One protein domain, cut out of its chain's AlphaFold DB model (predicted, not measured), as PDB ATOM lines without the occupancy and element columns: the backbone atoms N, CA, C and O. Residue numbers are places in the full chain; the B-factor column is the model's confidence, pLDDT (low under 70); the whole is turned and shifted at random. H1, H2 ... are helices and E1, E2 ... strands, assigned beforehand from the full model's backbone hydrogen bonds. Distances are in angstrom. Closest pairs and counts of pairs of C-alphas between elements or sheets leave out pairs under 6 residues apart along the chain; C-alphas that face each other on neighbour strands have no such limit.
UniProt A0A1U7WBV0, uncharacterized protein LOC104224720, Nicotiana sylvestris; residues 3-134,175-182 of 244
ATOM      1  N   SER A   3     203.249 164.344  82.499       87.62
ATOM      2  CA  SER A   3     202.044 164.009  81.731       87.62
ATOM      3  C   SER A   3     201.062 165.182  81.617       87.62
ATOM      4  O   SER A   3     200.584 165.469  80.529       87.62
ATOM      5  N   PHE A   4     200.858 165.954  82.689       86.56
ATOM      6  CA  PHE A   4     199.991 167.144  82.658       86.56
ATOM      7  C   PHE A   4     200.482 168.252  81.752       86.56
ATOM      8  O   PHE A   4     199.682 169.042  81.271       86.56
ATOM      9  N   SER A   5     201.792 168.325  81.524       90.06
ATOM     10  CA  SER A   5     202.340 169.307  80.602       90.06
ATOM     11  C   SER A   5     202.271 168.876  79.142       90.06
ATOM     12  O   SER A   5     202.741 169.610  78.275       90.06
ATOM     13  N   LEU A   6     201.728 167.688  78.849       90.75
ATOM     14  CA  LEU A   6     201.580 167.190  77.488       90.75
ATOM     15  C   LEU A   6     200.864 168.189  76.557       90.75
ATOM     16  O   LEU A   6     201.443 168.486  75.512       90.75
ATOM     17  N   PRO A   7     199.697 168.760  76.916       91.31
ATOM     18  CA  PRO A   7     198.940 169.624  76.007       91.31
ATOM     19  C   PRO A   7     199.736 170.871  75.594       91.31
ATOM     20  O   PRO A   7     199.695 171.271  74.434       91.31
ATOM     21  N   PHE A   8     200.534 171.427  76.516       89.75
ATOM     22  CA  PHE A   8     201.352 172.630  76.292       89.75
ATOM     23  C   PHE A   8     202.569 172.374  75.397       89.75
ATOM     24  O   PHE A   8     203.117 173.299  74.806       89.75
ATOM     25  N   ARG A   9     203.041 171.123  75.353       88.12
ATOM     26  CA  ARG A   9     204.223 170.711  74.580       88.12
ATOM     27  C   ARG A   9     203.867 170.249  73.173       88.12
ATOM     28  O   ARG A   9     204.762 170.021  72.362       88.12
ATOM     29  N   MET A  10     202.580 170.083  72.884       89.38
ATOM     30  CA  MET A  10     202.099 169.749  71.553       89.38
ATOM     31  C   MET A  10     202.140 170.977  70.652       89.38
ATOM     32  O   MET A  10     201.860 172.101  71.067       89.38
ATOM     33  N   LYS A  11     202.447 170.750  69.376       83.12
ATOM     34  CA  LYS A  11     202.306 171.793  68.367       83.12
ATOM     35  C   LYS A  11     200.822 172.138  68.242       83.12
ATOM     36  O   LYS A  11     200.016 171.257  67.951       83.12
ATOM     37  N   GLN A  12     200.478 173.409  68.444       73.50
ATOM     38  CA  GLN A  12     199.142 173.906  68.135       73.50
ATOM     39  C   GLN A  12     198.953 173.829  66.620       73.50
ATOM     40  O   GLN A  12     199.554 174.575  65.846       73.50
ATOM     41  N   SER A  13     198.177 172.842  66.201       68.00
ATOM     42  CA  SER A  13     197.777 172.663  64.819       68.00
ATOM     43  C   SER A  13     196.525 173.492  64.539       68.00
ATOM     44  O   SER A  13     195.639 173.579  65.385       68.00
ATOM     45  N   GLY A  14     196.439 174.092  63.349       65.50
ATOM     46  CA  GLY A  14     195.200 174.725  62.893       65.50
ATOM     47  C   GLY A  14     194.050 173.710  62.747       65.50
ATOM     48  O   GLY A  14     194.298 172.505  62.789       65.50
ATOM     49  N   PRO A  15     192.806 174.168  62.509       58.97
ATOM     50  CA  PRO A  15     191.599 173.326  62.503       58.97
ATOM     51  C   PRO A  15     191.632 172.127  61.542       58.97
ATOM     52  O   PRO A  15     190.876 171.182  61.720       58.97
ATOM     53  N   SER A  16     192.493 172.166  60.521       56.59
ATOM     54  CA  SER A  16     192.651 171.128  59.495       56.59
ATOM     55  C   SER A  16     193.937 170.301  59.619       56.59
ATOM     56  O   SER A  16     194.180 169.424  58.793       56.59
ATOM     57  N   ALA A  17     194.792 170.578  60.606       61.72
ATOM     58  CA  ALA A  17     196.083 169.915  60.755       61.72
ATOM     59  C   ALA A  17     196.004 168.789  61.799       61.72
ATOM     60  O   ALA A  17     196.331 168.965  62.972       61.72
ATOM     61  N   GLU A  18     195.592 167.601  61.368       61.16
ATOM     62  CA  GLU A  18     195.672 166.409  62.213       61.16
ATOM     63  C   GLU A  18     197.127 165.936  62.327       61.16
ATOM     64  O   GLU A  18     197.800 165.656  61.334       61.16
ATOM     65  N   SER A  19     197.642 165.870  63.556       74.88
ATOM     66  CA  SER A  19     198.910 165.195  63.832       74.88
ATOM     67  C   SER A  19     198.629 163.717  64.070       74.88
ATOM     68  O   SER A  19     197.771 163.363  64.872       74.88
ATOM     69  N   ILE A  20     199.392 162.854  63.397       82.31
ATOM     70  CA  ILE A  20     199.281 161.392  63.518       82.31
ATOM     71  C   ILE A  20     199.667 160.923  64.932       82.31
ATOM     72  O   ILE A  20     199.177 159.904  65.414       82.31
ATOM     73  N   CYS A  21     200.544 161.671  65.612       87.38
ATOM     74  CA  CYS A  21     201.153 161.246  66.872       87.38
ATOM     75  C   CYS A  21     200.615 161.975  68.106       87.38
ATOM     76  O   CYS A  21     200.851 161.516  69.222       87.38
ATOM     77  N   THR A  22     199.931 163.112  67.935       92.12
ATOM     78  CA  THR A  22     199.439 163.938  69.050       92.12
ATOM     79  C   THR A  22     198.089 164.589  68.750       92.12
ATOM     80  O   THR A  22     197.876 165.072  67.644       92.12
ATOM     81  N   SER A  23     197.209 164.717  69.741       92.81
ATOM     82  CA  SER A  23     195.950 165.473  69.640       92.81
ATOM     83  C   SER A  23     195.610 166.152  70.968       92.81
ATOM     84  O   SER A  23     196.072 165.699  72.012       92.81
ATOM     85  N   GLY A  24     194.805 167.219  70.925       91.75
ATOM     86  CA  GLY A  24     194.375 167.960  72.117       91.75
ATOM     87  C   GLY A  24     195.429 168.926  72.658       91.75
ATOM     88  O   GLY A  24     195.694 168.940  73.856       91.75
ATOM     89  N   ALA A  25     196.080 169.700  71.786       91.88
ATOM     90  CA  ALA A  25     196.959 170.779  72.229       91.88
ATOM     91  C   ALA A  25     196.126 171.891  72.886       91.88
ATOM     92  O   ALA A  25     195.141 172.347  72.308       91.88
ATOM     93  N   LEU A  26     196.540 172.345  74.066       90.12
ATOM     94  CA  LEU A  26     195.885 173.417  74.814       90.12
ATOM     95  C   LEU A  26     196.946 174.149  75.632       90.12
ATOM     96  O   LEU A  26     197.915 173.522  76.054       90.12
ATOM     97  N   ASP A  27     196.801 175.459  75.832       90.25
ATOM     98  CA  ASP A  27     197.715 176.231  76.677       90.25
ATOM     99  C   ASP A  27     197.342 176.148  78.174       90.25
ATOM    100  O   ASP A  27     196.268 175.677  78.561       90.25
ATOM    101  N   MET A  28     198.268 176.570  79.044       88.50
ATOM    102  CA  MET A  28     198.085 176.494  80.501       88.50
ATOM    103  C   MET A  28     196.915 177.349  80.974       88.50
ATOM    104  O   MET A  28     196.177 176.941  81.869       88.50
ATOM    105  N   TYR A  29     196.728 178.509  80.351       90.06
ATOM    106  CA  TYR A  29     195.636 179.409  80.676       90.06
ATOM    107  C   TYR A  29     194.277 178.762  80.380       90.06
ATOM    108  O   TYR A  29     193.391 178.801  81.228       90.06
ATOM    109  N   GLY A  30     194.135 178.089  79.238       89.00
ATOM    110  CA  GLY A  30     192.941 177.362  78.831       89.00
ATOM    111  C   GLY A  30     192.583 176.246  79.805       89.00
ATOM    112  O   GLY A  30     191.434 176.163  80.230       89.00
ATOM    113  N   ILE A  31     193.561 175.440  80.237       90.00
ATOM    114  CA  ILE A  31     193.322 174.387  81.243       90.00
ATOM    115  C   ILE A  31     192.887 174.985  82.584       90.00
ATOM    116  O   ILE A  31     191.933 174.495  83.187       90.00
ATOM    117  N   VAL A  32     193.543 176.053  83.048       89.81
ATOM    118  CA  VAL A  32     193.181 176.716  84.311       89.81
ATOM    119  C   VAL A  32     191.782 177.325  84.228       89.81
ATOM    120  O   VAL A  32     190.972 177.102  85.121       89.81
ATOM    121  N   GLN A  33     191.453 178.039  83.150       89.06
ATOM    122  CA  GLN A  33     190.120 178.614  82.942       89.06
ATOM    123  C   GLN A  33     189.031 177.545  82.846       89.06
ATOM    124  O   GLN A  33     187.925 177.732  83.349       89.06
ATOM    125  N   MET A  34     189.337 176.410  82.229       89.44
ATOM    126  CA  MET A  34     188.413 175.291  82.115       89.44
ATOM    127  C   MET A  34     188.151 174.639  83.483       89.44
ATOM    128  O   MET A  34     186.996 174.466  83.862       89.44
ATOM    129  N   LEU A  35     189.205 174.311  84.238       89.94
ATOM    130  CA  LEU A  35     189.088 173.616  85.526       89.94
ATOM    131  C   LEU A  35     188.581 174.526  86.653       89.94
ATOM    132  O   LEU A  35     187.766 174.096  87.469       89.94
ATOM    133  N   ALA A  36     189.068 175.766  86.707       85.69
ATOM    134  CA  ALA A  36     188.787 176.698  87.796       85.69
ATOM    135  C   ALA A  36     187.740 177.756  87.434       85.69
ATOM    136  O   ALA A  36     187.026 178.221  88.313       85.69
ATOM    137  N   GLY A  37     187.626 178.153  86.165       68.69
ATOM    138  CA  GLY A  37     186.809 179.301  85.752       68.69
ATOM    139  C   GLY A  37     185.330 179.000  85.500       68.69
ATOM    140  O   GLY A  37     184.513 179.918  85.498       68.69
ATOM    141  N   GLN A  38     184.945 177.736  85.304       62.62
ATOM    142  CA  GLN A  38     183.565 177.386  84.952       62.62
ATOM    143  C   GLN A  38     182.678 177.220  86.196       62.62
ATOM    144  O   GLN A  38     182.870 176.291  86.973       62.62
ATOM    145  N   MET A  39     181.682 178.105  86.351       59.12
ATOM    146  CA  MET A  39     180.543 178.097  87.302       59.12
ATOM    147  C   MET A  39     180.834 178.016  88.818       59.12
ATOM    148  O   MET A  39     180.118 178.659  89.579       59.12
ATOM    149  N   ARG A  40     181.843 177.267  89.281       67.50
ATOM    150  CA  ARG A  40     182.100 176.983  90.707       67.50
ATOM    151  C   ARG A  40     183.407 177.553  91.263       67.50
ATOM    152  O   ARG A  40     183.718 177.282  92.417       67.50
ATOM    153  N   GLN A  41     184.163 178.332  90.479       72.00
ATOM    154  CA  GLN A  41     185.435 178.945  90.912       72.00
ATOM    155  C   GLN A  41     186.348 177.961  91.667       72.00
ATOM    156  O   GLN A  41     186.882 178.263  92.735       72.00
ATOM    157  N   ASN A  42     186.467 176.735  91.154       77.81
ATOM    158  CA  ASN A  42     187.098 175.670  91.911       77.81
ATOM    159  C   ASN A  42     188.623 175.802  91.853       77.81
ATOM    160  O   ASN A  42     189.242 175.597  90.812       77.81
ATOM    161  N   MET A  43     189.235 176.136  92.985       79.25
ATOM    162  CA  MET A  43     190.689 176.291  93.076       79.25
ATOM    163  C   MET A  43     191.425 174.960  93.272       79.25
ATOM    164  O   MET A  43     192.649 174.922  93.144       79.25
ATOM    165  N   VAL A  44     190.710 173.873  93.587       85.44
ATOM    166  CA  VAL A  44     191.307 172.568  93.895       85.44
ATOM    167  C   VAL A  44     190.736 171.500  92.972       85.44
ATOM    168  O   VAL A  44     189.527 171.350  92.827       85.44
ATOM    169  N   THR A  45     191.624 170.731  92.347       89.94
ATOM    170  CA  THR A  45     191.249 169.635  91.450       89.94
ATOM    171  C   THR A  45     191.691 168.300  92.024       89.94
ATOM    172  O   THR A  45     192.708 168.195  92.713       89.94
ATOM    173  N   VAL A  46     190.900 167.273  91.744       93.88
ATOM    174  CA  VAL A  46     191.253 165.884  92.008       93.88
ATOM    175  C   VAL A  46     192.227 165.431  90.932       93.88
ATOM    176  O   VAL A  46     191.987 165.628  89.739       93.88
ATOM    177  N   LEU A  47     193.332 164.843  91.373       95.06
ATOM    178  CA  LEU A  47     194.348 164.249  90.529       95.06
ATOM    179  C   LEU A  47     194.158 162.735  90.515       95.06
ATOM    180  O   LEU A  47     194.366 162.111  91.548       95.06
ATOM    181  N   ASP A  48     193.862 162.157  89.353       94.69
ATOM    182  CA  ASP A  48     193.793 160.706  89.167       94.69
ATOM    183  C   ASP A  48     194.845 160.209  88.164       94.69
ATOM    184  O   ASP A  48     195.220 160.916  87.220       94.69
ATOM    185  N   VAL A  49     195.325 158.980  88.360       95.38
ATOM    186  CA  VAL A  49     196.367 158.356  87.535       95.38
ATOM    187  C   VAL A  49     196.086 156.869  87.314       95.38
ATOM    188  O   VAL A  49     195.659 156.177  88.231       95.38
ATOM    189  N   ALA A  50     196.417 156.366  86.123       94.12
ATOM    190  CA  ALA A  50     196.624 154.941  85.864       94.12
ATOM    191  C   ALA A  50     198.046 154.724  85.318       94.12
ATOM    192  O   ALA A  50     198.424 155.312  84.294       94.12
ATOM    193  N   MET A  51     198.853 153.924  86.027       92.06
ATOM    194  CA  MET A  51     200.258 153.663  85.697       92.06
ATOM    195  C   MET A  51     200.716 152.267  86.182       92.06
ATOM    196  O   MET A  51     200.831 152.063  87.389       92.06
ATOM    197  N   PRO A  52     201.079 151.346  85.270       91.56
ATOM    198  CA  PRO A  52     200.826 151.426  83.834       91.56
ATOM    199  C   PRO A  52     199.325 151.480  83.531       91.56
ATOM    200  O   PRO A  52     198.523 150.871  84.234       91.56
ATOM    201  N   ALA A  53     198.940 152.230  82.502       92.44
ATOM    202  CA  ALA A  53     197.552 152.251  82.057       92.44
ATOM    203  C   ALA A  53     197.171 150.910  81.396       92.44
ATOM    204  O   ALA A  53     198.004 150.328  80.691       92.44
ATOM    205  N   PRO A  54     195.933 150.419  81.597       90.31
ATOM    206  CA  PRO A  54     195.479 149.181  80.977       90.31
ATOM    207  C   PRO A  54     195.379 149.317  79.455       90.31
ATOM    208  O   PRO A  54     195.316 150.420  78.904       90.31
ATOM    209  N   SER A  55     195.340 148.178  78.766       89.25
ATOM    210  CA  SER A  55     195.039 148.151  77.338       89.25
ATOM    211  C   SER A  55     193.618 148.635  77.064       89.25
ATOM    212  O   SER A  55     192.691 148.331  77.813       89.25
ATOM    213  N   LEU A  56     193.435 149.325  75.942       87.88
ATOM    214  CA  LEU A  56     192.123 149.637  75.397       87.88
ATOM    215  C   LEU A  56     191.468 148.317  74.965       87.88
ATOM    216  O   LEU A  56     191.811 147.749  73.924       87.88
ATOM    217  N   SER A  57     190.580 147.789  75.804       70.88
ATOM    218  CA  SER A  57     189.739 146.642  75.475       70.88
ATOM    219  C   SER A  57     188.389 147.131  74.976       70.88
ATOM    220  O   SER A  57     187.721 147.915  75.644       70.88
ATOM    221  N   VAL A  58     187.967 146.612  73.825       55.28
ATOM    222  CA  VAL A  58     186.599 146.776  73.307       55.28
ATOM    223  C   VAL A  58     185.614 145.856  74.059       55.28
ATOM    224  O   VAL A  58     184.406 146.063  74.018       55.28
ATOM    225  N   ASN A  59     186.114 144.853  74.797       51.75
ATOM    226  CA  ASN A  59     185.299 143.859  75.496       51.75
ATOM    227  C   ASN A  59     185.153 144.168  76.997       51.75
ATOM    228  O   ASN A  59     186.140 144.303  77.723       51.75
ATOM    229  N   GLN A  60     183.895 144.185  77.445       48.81
ATOM    230  CA  GLN A  60     183.366 144.618  78.750       48.81
ATOM    231  C   GLN A  60     183.879 143.858  79.996       48.81
ATOM    232  O   GLN A  60     183.477 144.179  81.109       48.81
ATOM    233  N   ALA A  61     184.736 142.843  79.840       46.31
ATOM    234  CA  ALA A  61     185.213 142.006  80.949       46.31
ATOM    235  C   ALA A  61     186.501 142.522  81.625       46.31
ATOM    236  O   ALA A  61     186.860 142.040  82.698       46.31
ATOM    237  N   GLN A  62     187.206 143.478  81.012       53.62
ATOM    238  CA  GLN A  62     188.385 144.131  81.596       53.62
ATOM    239  C   GLN A  62     187.995 145.475  82.230       53.62
ATOM    240  O   GLN A  62     187.047 146.116  81.780       53.62
ATOM    241  N   GLN A  63     188.718 145.892  83.280       61.72
ATOM    242  CA  GLN A  63     188.508 147.187  83.941       61.72
ATOM    243  C   GLN A  63     188.471 148.307  82.894       61.72
ATOM    244  O   GLN A  63     189.392 148.436  82.086       61.72
ATOM    245  N   SER A  64     187.398 149.103  82.900       76.62
ATOM    246  CA  SER A  64     187.263 150.235  81.986       76.62
ATOM    247  C   SER A  64     188.403 151.235  82.203       76.62
ATOM    248  O   SER A  64     188.950 151.348  83.303       76.62
ATOM    249  N   LEU A  65     188.748 152.000  81.160       84.50
ATOM    250  CA  LEU A  65     189.779 153.041  81.239       84.50
ATOM    251  C   LEU A  65     189.550 153.970  82.444       84.50
ATOM    252  O   LEU A  65     190.480 154.236  83.204       84.50
ATOM    253  N   LEU A  66     188.303 154.405  82.649       88.06
ATOM    254  CA  LEU A  66     187.918 155.263  83.769       88.06
ATOM    255  C   LEU A  66     188.009 154.546  85.119       88.06
ATOM    256  O   LEU A  66     188.483 155.147  86.078       88.06
ATOM    257  N   GLY A  67     187.616 153.270  85.193       87.19
ATOM    258  CA  GLY A  67     187.699 152.471  86.420       87.19
ATOM    259  C   GLY A  67     189.131 152.147  86.856       87.19
ATOM    260  O   GLY A  67     189.366 151.832  88.018       87.19
ATOM    261  N   SER A  68     190.105 152.249  85.948       89.94
ATOM    262  CA  SER A  68     191.528 152.063  86.272       89.94
ATOM    263  C   SER A  68     192.195 153.291  86.903       89.94
ATOM    264  O   SER A  68     193.321 153.196  87.396       89.94
ATOM    265  N   LEU A  69     191.527 154.449  86.883       92.19
ATOM    266  CA  LEU A  69     192.057 155.688  87.442       92.19
ATOM    267  C   LEU A  69     191.998 155.659  88.968       92.19
ATOM    268  O   LEU A  69     190.936 155.477  89.554       92.19
ATOM    269  N   GLN A  70     193.143 155.890  89.600       92.50
ATOM    270  CA  GLN A  70     193.282 155.951  91.051       92.50
ATOM    271  C   GLN A  70     193.552 157.395  91.497       92.50
ATOM    272  O   GLN A  70     194.474 158.022  90.954       92.50
ATOM    273  N   PRO A  71     192.796 157.940  92.469       93.31
ATOM    274  CA  PRO A  71     193.035 159.278  92.988       93.31
ATOM    275  C   PRO A  71     194.351 159.331  93.773       93.31
ATOM    276  O   PRO A  71     194.596 158.545  94.684       93.31
ATOM    277  N   LEU A  72     195.205 160.295  93.436       93.56
ATOM    278  CA  LEU A  72     196.377 160.677  94.231       93.56
ATOM    279  C   LEU A  72     196.066 161.823  95.196       93.56
ATOM    280  O   LEU A  72     196.832 162.071  96.128       93.56
ATOM    281  N   THR A  73     194.964 162.545  94.972       92.44
ATOM    282  CA  THR A  73     194.429 163.470  95.972       92.44
ATOM    283  C   THR A  73     193.808 162.638  97.102       92.44
ATOM    284  O   THR A  73     192.950 161.804  96.821       92.44
ATOM    285  N   PRO A  74     194.228 162.823  98.366       91.81
ATOM    286  CA  PRO A  74     193.698 162.049  99.487       91.81
ATOM    287  C   PRO A  74     192.273 162.483  99.840       91.81
ATOM    288  O   PRO A  74     191.881 163.610  99.540       91.81
ATOM    289  N   ASP A  75     191.540 161.617 100.542       92.25
ATOM    290  CA  ASP A  75     190.209 161.901 101.102       92.25
ATOM    291  C   ASP A  75     189.202 162.429 100.059       92.25
ATOM    292  O   ASP A  75     188.420 163.346 100.317       92.25
ATOM    293  N   VAL A  76     189.249 161.869  98.852       92.50
ATOM    294  CA  VAL A  76     188.298 162.167  97.776       92.50
ATOM    295  C   VAL A  76     187.139 161.182  97.856       92.50
ATOM    296  O   VAL A  76     187.346 159.992  98.071       92.50
ATOM    297  N   ALA A  77     185.917 161.677  97.681       90.12
ATOM    298  CA  ALA A  77     184.741 160.823  97.604       90.12
ATOM    299  C   ALA A  77     184.688 160.069  96.263       90.12
ATOM    300  O   ALA A  77     184.911 160.650  95.195       90.12
ATOM    301  N   GLU A  78     184.379 158.779  96.335       84.75
ATOM    302  CA  GLU A  78     184.161 157.908  95.177       84.75
ATOM    303  C   GLU A  78     182.718 158.046  94.666       84.75
ATOM    304  O   GLU A  78     181.823 158.419  95.425       84.75
ATOM    305  N   ASP A  79     182.510 157.787  93.371       76.06
ATOM    306  CA  ASP A  79     181.190 157.709  92.721       76.06
ATOM    307  C   ASP A  79     180.245 158.899  92.980       76.06
ATOM    308  O   ASP A  79     179.025 158.758  93.077       76.06
ATOM    309  N   VAL A  80     180.807 160.107  93.080       83.00
ATOM    310  CA  VAL A  80     180.022 161.331  93.275       83.00
ATOM    311  C   VAL A  80     179.411 161.795  91.958       83.00
ATOM    312  O   VAL A  80     180.128 162.172  91.026       83.00
ATOM    313  N   GLU A  81     178.082 161.858  91.914       82.44
ATOM    314  CA  GLU A  81     177.364 162.511  90.825       82.44
ATOM    315  C   GLU A  81     177.566 164.031  90.892       82.44
ATOM    316  O   GLU A  81     177.195 164.703  91.858       82.44
ATOM    317  N   ASP A  82     178.183 164.584  89.850       87.38
ATOM    318  CA  ASP A  82     178.454 166.011  89.750       87.38
ATOM    319  C   ASP A  82     178.255 166.526  88.319       87.38
ATOM    320  O   ASP A  82     179.168 166.529  87.492       87.38
ATOM    321  N   LEU A  83     177.055 167.049  88.051       85.50
ATOM    322  CA  LEU A  83     176.649 167.613  86.756       85.50
ATOM    323  C   LEU A  83     177.413 168.886  86.351       85.50
ATOM    324  O   LEU A  83     177.182 169.444  85.275       85.50
ATOM    325  N   HIS A  84     178.281 169.412  87.212       87.00
ATOM    326  CA  HIS A  84     179.162 170.533  86.881       87.00
ATOM    327  C   HIS A  84     180.634 170.139  86.929       87.00
ATOM    328  O   HIS A  84     181.486 171.025  86.851       87.00
ATOM    329  N   ALA A  85     180.938 168.842  87.031       90.25
ATOM    330  CA  ALA A  85     182.306 168.377  86.952       90.25
ATOM    331  C   ALA A  85     182.910 168.742  85.594       90.25
ATOM    332  O   ALA A  85     182.269 168.626  84.546       90.25
ATOM    333  N   VAL A  86     184.158 169.188  85.623       92.56
ATOM    334  CA  VAL A  86     184.941 169.503  84.430       92.56
ATOM    335  C   VAL A  86     186.296 168.842  84.568       92.56
ATOM    336  O   VAL A  86     186.893 168.879  85.644       92.56
ATOM    337  N   GLU A  87     186.810 168.256  83.494       93.31
ATOM    338  CA  GLU A  87     188.087 167.556  83.555       93.31
ATOM    339  C   GLU A  87     188.951 167.720  82.311       93.31
ATOM    340  O   GLU A  87     188.489 168.046  81.222       93.31
ATOM    341  N   THR A  88     190.247 167.488  82.504       94.62
ATOM    342  CA  THR A  88     191.204 167.252  81.425       94.62
ATOM    343  C   THR A  88     191.878 165.913  81.663       94.62
ATOM    344  O   THR A  88     192.374 165.639  82.758       94.62
ATOM    345  N   MET A  89     191.942 165.100  80.619       95.88
ATOM    346  CA  MET A  89     192.603 163.807  80.611       95.88
ATOM    347  C   MET A  89     193.768 163.824  79.624       95.88
ATOM    348  O   MET A  89     193.631 164.297  78.498       95.88
ATOM    349  N   ASN A  90     194.916 163.295  80.038       96.38
ATOM    350  CA  ASN A  90     196.096 163.141  79.197       96.38
ATOM    351  C   ASN A  90     196.463 161.664  79.105       96.38
ATOM    352  O   ASN A  90     196.638 161.005  80.131       96.38
ATOM    353  N   ILE A  91     196.630 161.160  77.886       96.19
ATOM    354  CA  ILE A  91     196.950 159.761  77.609       96.19
ATOM    355  C   ILE A  91     198.270 159.679  76.845       96.19
ATOM    356  O   ILE A  91     198.447 160.323  75.810       96.19
ATOM    357  N   HIS A  92     199.190 158.861  77.350       95.69
ATOM    358  CA  HIS A  92     200.479 158.559  76.737       95.69
ATOM    359  C   HIS A  92     200.559 157.097  76.342       95.69
ATOM    360  O   HIS A  92     200.381 156.217  77.183       95.69
ATOM    361  N   GLY A  93     200.916 156.846  75.085       94.94
ATOM    362  CA  GLY A  93     201.326 155.536  74.602       94.94
ATOM    363  C   GLY A  93     200.300 154.439  74.816       94.94
ATOM    364  O   GLY A  93     200.712 153.308  75.050       94.94
ATOM    365  N   ALA A  94     199.005 154.753  74.750       94.50
ATOM    366  CA  ALA A  94     197.946 153.762  74.878       94.50
ATOM    367  C   ALA A  94     198.206 152.540  73.985       94.50
ATOM    368  O   ALA A  94     198.746 152.657  72.878       94.50
ATOM    369  N   VAL A  95     197.837 151.368  74.489       92.31
ATOM    370  CA  VAL A  95     197.992 150.094  73.787       92.31
ATOM    371  C   VAL A  95     196.636 149.432  73.612       92.31
ATOM    372  O   VAL A  95     195.773 149.572  74.472       92.31
ATOM    373  N   THR A  96     196.433 148.724  72.511       89.62
ATOM    374  CA  THR A  96     195.258 147.872  72.299       89.62
ATOM    375  C   THR A  96     195.454 146.521  72.992       89.62
ATOM    376  O   THR A  96     196.555 146.203  73.453       89.62
ATOM    377  N   SER A  97     194.407 145.698  73.063       78.50
ATOM    378  CA  SER A  97     194.469 144.343  73.644       78.50
ATOM    379  C   SER A  97     195.547 143.441  73.019       78.50
ATOM    380  O   SER A  97     196.053 142.539  73.677       78.50
ATOM    381  N   GLY A  98     195.973 143.713  71.781       76.06
ATOM    382  CA  GLY A  98     197.084 143.021  71.116       76.06
ATOM    383  C   GLY A  98     198.483 143.524  71.498       76.06
ATOM    384  O   GLY A  98     199.441 143.207  70.797       76.06
ATOM    385  N   SER A  99     198.615 144.352  72.543       79.62
ATOM    386  CA  SER A  99     199.865 145.038  72.931       79.62
ATOM    387  C   SER A  99     200.461 145.928  71.827       79.62
ATOM    388  O   SER A  99     201.644 146.270  71.848       79.62
ATOM    389  N   GLN A 100     199.641 146.330  70.852       88.81
ATOM    390  CA  GLN A 100     200.029 147.259  69.792       88.81
ATOM    391  C   GLN A 100     199.733 148.694  70.216       88.81
ATOM    392  O   GLN A 100     198.812 148.937  70.991       88.81
ATOM    393  N   ARG A 101     200.498 149.666  69.707       91.94
ATOM    394  CA  ARG A 101     200.214 151.085  69.961       91.94
ATOM    395  C   ARG A 101     198.870 151.458  69.349       91.94
ATOM    396  O   ARG A 101     198.675 151.265  68.154       91.94
ATOM    397  N   ALA A 102     197.994 152.026  70.169       92.94
ATOM    398  CA  ALA A 102     196.721 152.548  69.719       92.94
ATOM    399  C   ALA A 102     196.925 153.846  68.926       92.94
ATOM    400  O   ALA A 102     197.734 154.712  69.283       92.94
ATOM    401  N   SER A 103     196.163 153.983  67.852       93.62
ATOM    402  CA  SER A 103     195.980 155.233  67.130       93.62
ATOM    403  C   SER A 103     195.210 156.246  67.980       93.62
ATOM    404  O   SER A 103     194.497 155.907  68.923       93.62
ATOM    405  N   ILE A 104     195.310 157.527  67.620       93.50
ATOM    406  CA  ILE A 104     194.550 158.593  68.292       93.50
ATOM    407  C   ILE A 104     193.040 158.358  68.176       93.50
ATOM    408  O   ILE A 104     192.307 158.673  69.110       93.50
ATOM    409  N   TYR A 105     192.579 157.819  67.043       92.19
ATOM    410  CA  TYR A 105     191.164 157.526  66.826       92.19
ATOM    411  C   TYR A 105     190.664 156.452  67.797       92.19
ATOM    412  O   TYR A 105     189.680 156.688  68.488       92.19
ATOM    413  N   GLU A 106     191.392 155.341  67.933       93.06
ATOM    414  CA  GLU A 106     191.052 154.274  68.888       93.06
ATOM    415  C   GLU A 106     191.042 154.777  70.335       93.06
ATOM    416  O   GLU A 106     190.177 154.396  71.115       93.06
ATOM    417  N   VAL A 107     191.971 155.669  70.701       93.94
ATOM    418  CA  VAL A 107     191.978 156.281  72.038       93.94
ATOM    419  C   VAL A 107     190.733 157.139  72.261       93.94
ATOM    420  O   VAL A 107     190.112 157.045  73.316       93.94
ATOM    421  N   LYS A 108     190.364 157.982  71.289       93.81
ATOM    422  CA  LYS A 108     189.173 158.840  71.385       93.81
ATOM    423  C   LYS A 108     187.894 158.015  71.484       93.81
ATOM    424  O   LYS A 108     187.063 158.311  72.336       93.81
ATOM    425  N   ASP A 109     187.772 156.985  70.652       92.06
ATOM    426  CA  ASP A 109     186.635 156.064  70.648       92.06
ATOM    427  C   ASP A 109     186.515 155.318  71.985       92.06
ATOM    428  O   ASP A 109     185.460 155.334  72.611       92.06
ATOM    429  N   ALA A 110     187.625 154.784  72.506       91.81
ATOM    430  CA  ALA A 110     187.642 154.098  73.796       91.81
ATOM    431  C   ALA A 110     187.293 155.022  74.976       91.81
ATOM    432  O   ALA A 110     186.594 154.602  75.898       91.81
ATOM    433  N   VAL A 111     187.760 156.276  74.965       92.25
ATOM    434  CA  VAL A 111     187.394 157.273  75.985       92.25
ATOM    435  C   VAL A 111     185.904 157.608  75.899       92.25
ATOM    436  O   VAL A 111     185.239 157.639  76.932       92.25
ATOM    437  N   GLN A 112     185.370 157.810  74.691       91.69
ATOM    438  CA  GLN A 112     183.946 158.082  74.490       91.69
ATOM    439  C   GLN A 112     183.084 156.909  74.973       91.69
ATOM    440  O   GLN A 112     182.207 157.107  75.808       91.69
ATOM    441  N   ALA A 113     183.403 155.684  74.553       90.31
ATOM    442  CA  ALA A 113     182.707 154.477  74.989       90.31
ATOM    443  C   ALA A 113     182.764 154.282  76.518       90.31
ATOM    444  O   ALA A 113     181.806 153.804  77.134       90.31
ATOM    445  N   ALA A 114     183.874 154.671  77.157       89.56
ATOM    446  CA  ALA A 114     184.002 154.618  78.609       89.56
ATOM    447  C   ALA A 114     183.078 155.621  79.322       89.56
ATOM    448  O   ALA A 114     182.543 155.285  80.376       89.56
ATOM    449  N   TYR A 115     182.850 156.815  78.766       89.00
ATOM    450  CA  TYR A 115     181.847 157.740  79.312       89.00
ATOM    451  C   TYR A 115     180.416 157.310  78.995       89.00
ATOM    452  O   TYR A 115     179.569 157.414  79.873       89.00
ATOM    453  N   ASP A 116     180.152 156.781  77.799       88.38
ATOM    454  CA  ASP A 116     178.814 156.313  77.407       88.38
ATOM    455  C   ASP A 116     178.320 155.157  78.295       88.38
ATOM    456  O   ASP A 116     177.119 154.970  78.480       88.38
ATOM    457  N   SER A 117     179.251 154.382  78.858       85.25
ATOM    458  CA  SER A 117     178.976 153.298  79.812       85.25
ATOM    459  C   SER A 117     179.064 153.718  81.286       85.25
ATOM    460  O   SER A 117     178.764 152.912  82.167       85.25
ATOM    461  N   SER A 118     179.465 154.959  81.572       83.31
ATOM    462  CA  SER A 118     179.569 155.498  82.930       83.31
ATOM    463  C   SER A 118     178.219 156.023  83.420       83.31
ATOM    464  O   SER A 118     177.466 156.637  82.669       83.31
ATOM    465  N   LEU A 119     177.933 155.851  84.714       76.62
ATOM    466  CA  LEU A 119     176.751 156.441  85.359       76.62
ATOM    467  C   LEU A 119     176.821 157.974  85.415       76.62
ATOM    468  O   LEU A 119     175.795 158.643  85.485       76.62
ATOM    469  N   THR A 120     178.033 158.527  85.391       78.31
ATOM    470  CA  THR A 120     178.283 159.964  85.524       78.31
ATOM    471  C   THR A 120     179.234 160.439  84.434       78.31
ATOM    472  O   THR A 120     180.296 159.839  84.232       78.31
ATOM    473  N   MET A 121     178.896 161.548  83.778       85.31
ATOM    474  CA  MET A 121     179.752 162.209  82.793       85.31
ATOM    475  C   MET A 121     180.037 163.647  83.242       85.31
ATOM    476  O   MET A 121     179.110 164.342  83.670       85.31
ATOM    477  N   PRO A 122     181.288 164.129  83.139       89.25
ATOM    478  CA  PRO A 122     181.575 165.538  83.358       89.25
ATOM    479  C   PRO A 122     180.819 166.398  82.338       89.25
ATOM    480  O   PRO A 122     180.642 166.021  81.180       89.25
ATOM    481  N   LYS A 123     180.441 167.611  82.743       90.06
ATOM    482  CA  LYS A 123     179.841 168.614  81.854       90.06
ATOM    483  C   LYS A 123     180.752 168.943  80.672       90.06
ATOM    484  O   LYS A 123     180.275 169.238  79.579       90.06
ATOM    485  N   PHE A 124     182.059 168.943  80.914       89.50
ATOM    486  CA  PHE A 124     183.070 169.171  79.895       89.50
ATOM    487  C   PHE A 124     184.293 168.295  80.165       89.50
ATOM    488  O   PHE A 124     184.796 168.263  81.288       89.50
ATOM    489  N   SER A 125     184.783 167.617  79.128       91.94
ATOM    490  CA  SER A 125     186.008 166.821  79.178       91.94
ATOM    491  C   SER A 125     186.926 167.222  78.030       91.94
ATOM    492  O   SER A 125     186.547 167.178  76.859       91.94
ATOM    493  N   HIS A 126     188.139 167.636  78.374       94.56
ATOM    494  CA  HIS A 126     189.223 167.828  77.426       94.56
ATOM    495  C   HIS A 126     190.101 166.576  77.385       94.56
ATOM    496  O   HIS A 126     190.489 166.055  78.429       94.56
ATOM    497  N   LEU A 127     190.472 166.126  76.186       95.38
ATOM    498  CA  LEU A 127     191.330 164.961  75.997       95.38
ATOM    499  C   LEU A 127     192.572 165.327  75.181       95.38
ATOM    500  O   LEU A 127     192.467 165.725  74.019       95.38
ATOM    501  N   SER A 128     193.744 165.084  75.763       95.69
ATOM    502  CA  SER A 128     195.033 165.146  75.078       95.69
ATOM    503  C   SER A 128     195.643 163.762  74.956       95.69
ATOM    504  O   SER A 128     195.742 163.015  75.925       95.69
ATOM    505  N   VAL A 129     196.102 163.419  73.759       95.69
ATOM    506  CA  VAL A 129     196.620 162.083  73.452       95.69
ATOM    507  C   VAL A 129     197.966 162.212  72.774       95.69
ATOM    508  O   VAL A 129     198.091 162.956  71.807       95.69
ATOM    509  N   ALA A 130     198.952 161.451  73.232       95.12
ATOM    510  CA  ALA A 130     200.188 161.212  72.507       95.12
ATOM    511  C   ALA A 130     200.426 159.711  72.346       95.12
ATOM    512  O   ALA A 130     200.320 158.946  73.302       95.12
ATOM    513  N   THR A 131     200.805 159.290  71.142       94.31
ATOM    514  CA  THR A 131     201.103 157.879  70.842       94.31
ATOM    515  C   THR A 131     202.409 157.403  71.482       94.31
ATOM    516  O   THR A 131     202.654 156.201  71.572       94.31
ATOM    517  N   CYS A 132     203.255 158.323  71.958       93.19
ATOM    518  CA  CYS A 132     204.483 157.983  72.662       93.19
ATOM    519  C   CYS A 132     204.216 157.652  74.147       93.19
ATOM    520  O   CYS A 132     203.554 158.431  74.843       93.19
ATOM    521  N   PRO A 133     204.731 156.515  74.658       94.19
ATOM    522  CA  PRO A 133     204.673 156.185  76.081       94.19
ATOM    523  C   PRO A 133     205.603 157.090  76.895       94.19
ATOM    524  O   PRO A 133     206.457 157.794  76.347       94.19
ATOM    525  N   LEU A 134     205.490 157.025  78.220       93.19
ATOM    526  CA  LEU A 134     206.442 157.688  79.102       93.19
ATOM    527  C   LEU A 134     207.709 156.846  79.261       93.19
ATOM    528  O   LEU A 134     207.598 155.687  79.658       93.19
ATOM    529  N   MET A 175     200.529 155.683  80.206       95.19
ATOM    530  CA  MET A 175     200.042 156.426  81.370       95.19
ATOM    531  C   MET A 175     198.794 157.206  81.005       95.19
ATOM    532  O   MET A 175     198.750 157.850  79.956       95.19
ATOM    533  N   VAL A 176     197.825 157.200  81.910       95.88
ATOM    534  CA  VAL A 176     196.677 158.100  81.865       95.88
ATOM    535  C   VAL A 176     196.744 158.985  83.091       95.88
ATOM    536  O   VAL A 176     197.011 158.514  84.198       95.88
ATOM    537  N   THR A 177     196.513 160.273  82.895       96.25
ATOM    538  CA  THR A 177     196.357 161.219  83.989       96.25
ATOM    539  C   THR A 177     195.108 162.053  83.798       96.25
ATOM    540  O   THR A 177     194.797 162.450  82.679       96.25
ATOM    541  N   ARG A 178     194.394 162.337  84.884       95.31
ATOM    542  CA  ARG A 178     193.174 163.141  84.870       95.31
ATOM    543  C   ARG A 178     193.250 164.208  85.955       95.31
ATOM    544  O   ARG A 178     193.585 163.908  87.095       95.31
ATOM    545  N   LEU A 179     192.945 165.448  85.585       94.44
ATOM    546  CA  LEU A 179     192.608 166.507  86.534       94.44
ATOM    547  C   LEU A 179     191.119 166.762  86.433       94.44
ATOM    548  O   LEU A 179     190.623 167.044  85.343       94.44
ATOM    549  N   ARG A 180     190.426 166.692  87.562       92.31
ATOM    550  CA  ARG A 180     188.978 166.842  87.630       92.31
ATOM    551  C   ARG A 180     188.604 167.886  88.668       92.31
ATOM    552  O   ARG A 180     188.918 167.766  89.848       92.31
ATOM    553  N   SER A 181     187.928 168.927  88.217       92.88
ATOM    554  CA  SER A 181     187.226 169.884  89.061       92.88
ATOM    555  C   SER A 181     185.864 169.293  89.397       92.88
ATOM    556  O   SER A 181     185.041 169.121  88.503       92.88
ATOM    557  N   SER A 182     185.653 168.897  90.652       90.81
ATOM    558  CA  SER A 182     184.426 168.222  91.087       90.81
ATOM    559  C   SER A 182     184.210 168.363  92.593       90.81
ATOM    560  O   SER A 182     185.169 168.545  93.346       90.81
TER     561      SER A 182
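What this domain is: This is residues 3 to 134 and 175 to 182 of the 244 residues of the protein "uncharacterized protein LOC104224720" of Nicotiana sylvestris (UniProt A0A1U7WBV0). Little is regular structure: a four-stranded sheet has H2 over one face and H3 over the opposite face, amid long loops. The 140 printed residues, under half in named elements, hold three helices and four strands of mixed class: H1 H2 E1 E2 H3 E3 E4. The mixed sheet runs E1 E4 E2 E3; the whole is compact, with radius of gyration of the C-alphas 14.6 A, spanning 40 by 38 by 24 A.

Where its parts are: First to last C-alpha, E1, residues 46 to 50, measures 13.7 A; E4, 175 to 181, 20.1 A; E2, 86 to 92, 20.5 A; E3, 124 to 130, 20.3 A; H1, 6 to 9, 5.3 A; H2, 28 to 37, 12.8 A; H3, 104 to 116, 18.3 A. H1 begins at (201.580, 167.190, 77.488); E4 ends at (187.226, 169.884, 89.061).

How they stand to each other: Within hydrogen-bond range are N 48 and O 178, 2.9 A, in antiparallel E1 and E4; N 90 and O 177, 2.8 A, in antiparallel E4 and E2; N 89 and O 126, 2.8 A, in parallel E2 and E3. E2, H3, E3 form a strand-helix-strand unit, parallel neighbours joined through a helix, its crossover right-handed. H3's height over the sheet is 10.2 A, its C-alpha 104 closest to C-alpha 129 of E3, 6.6 A; H2's is 9.6 A, on the opposite face. H1 only grazes the sheet. Every O i to N i+4 pair in H2 and H3 is within range; H1 is too short for one.

The domain as a whole: Residues 135 to 174 are not printed; C-alphas 134 and 175 are 6.9 A apart. Links H1 to H2, E1 to E2 and E2 to H3 are long. Confidence is under 70 in residues 13 to 18, 37 to 40 and 58 to 63.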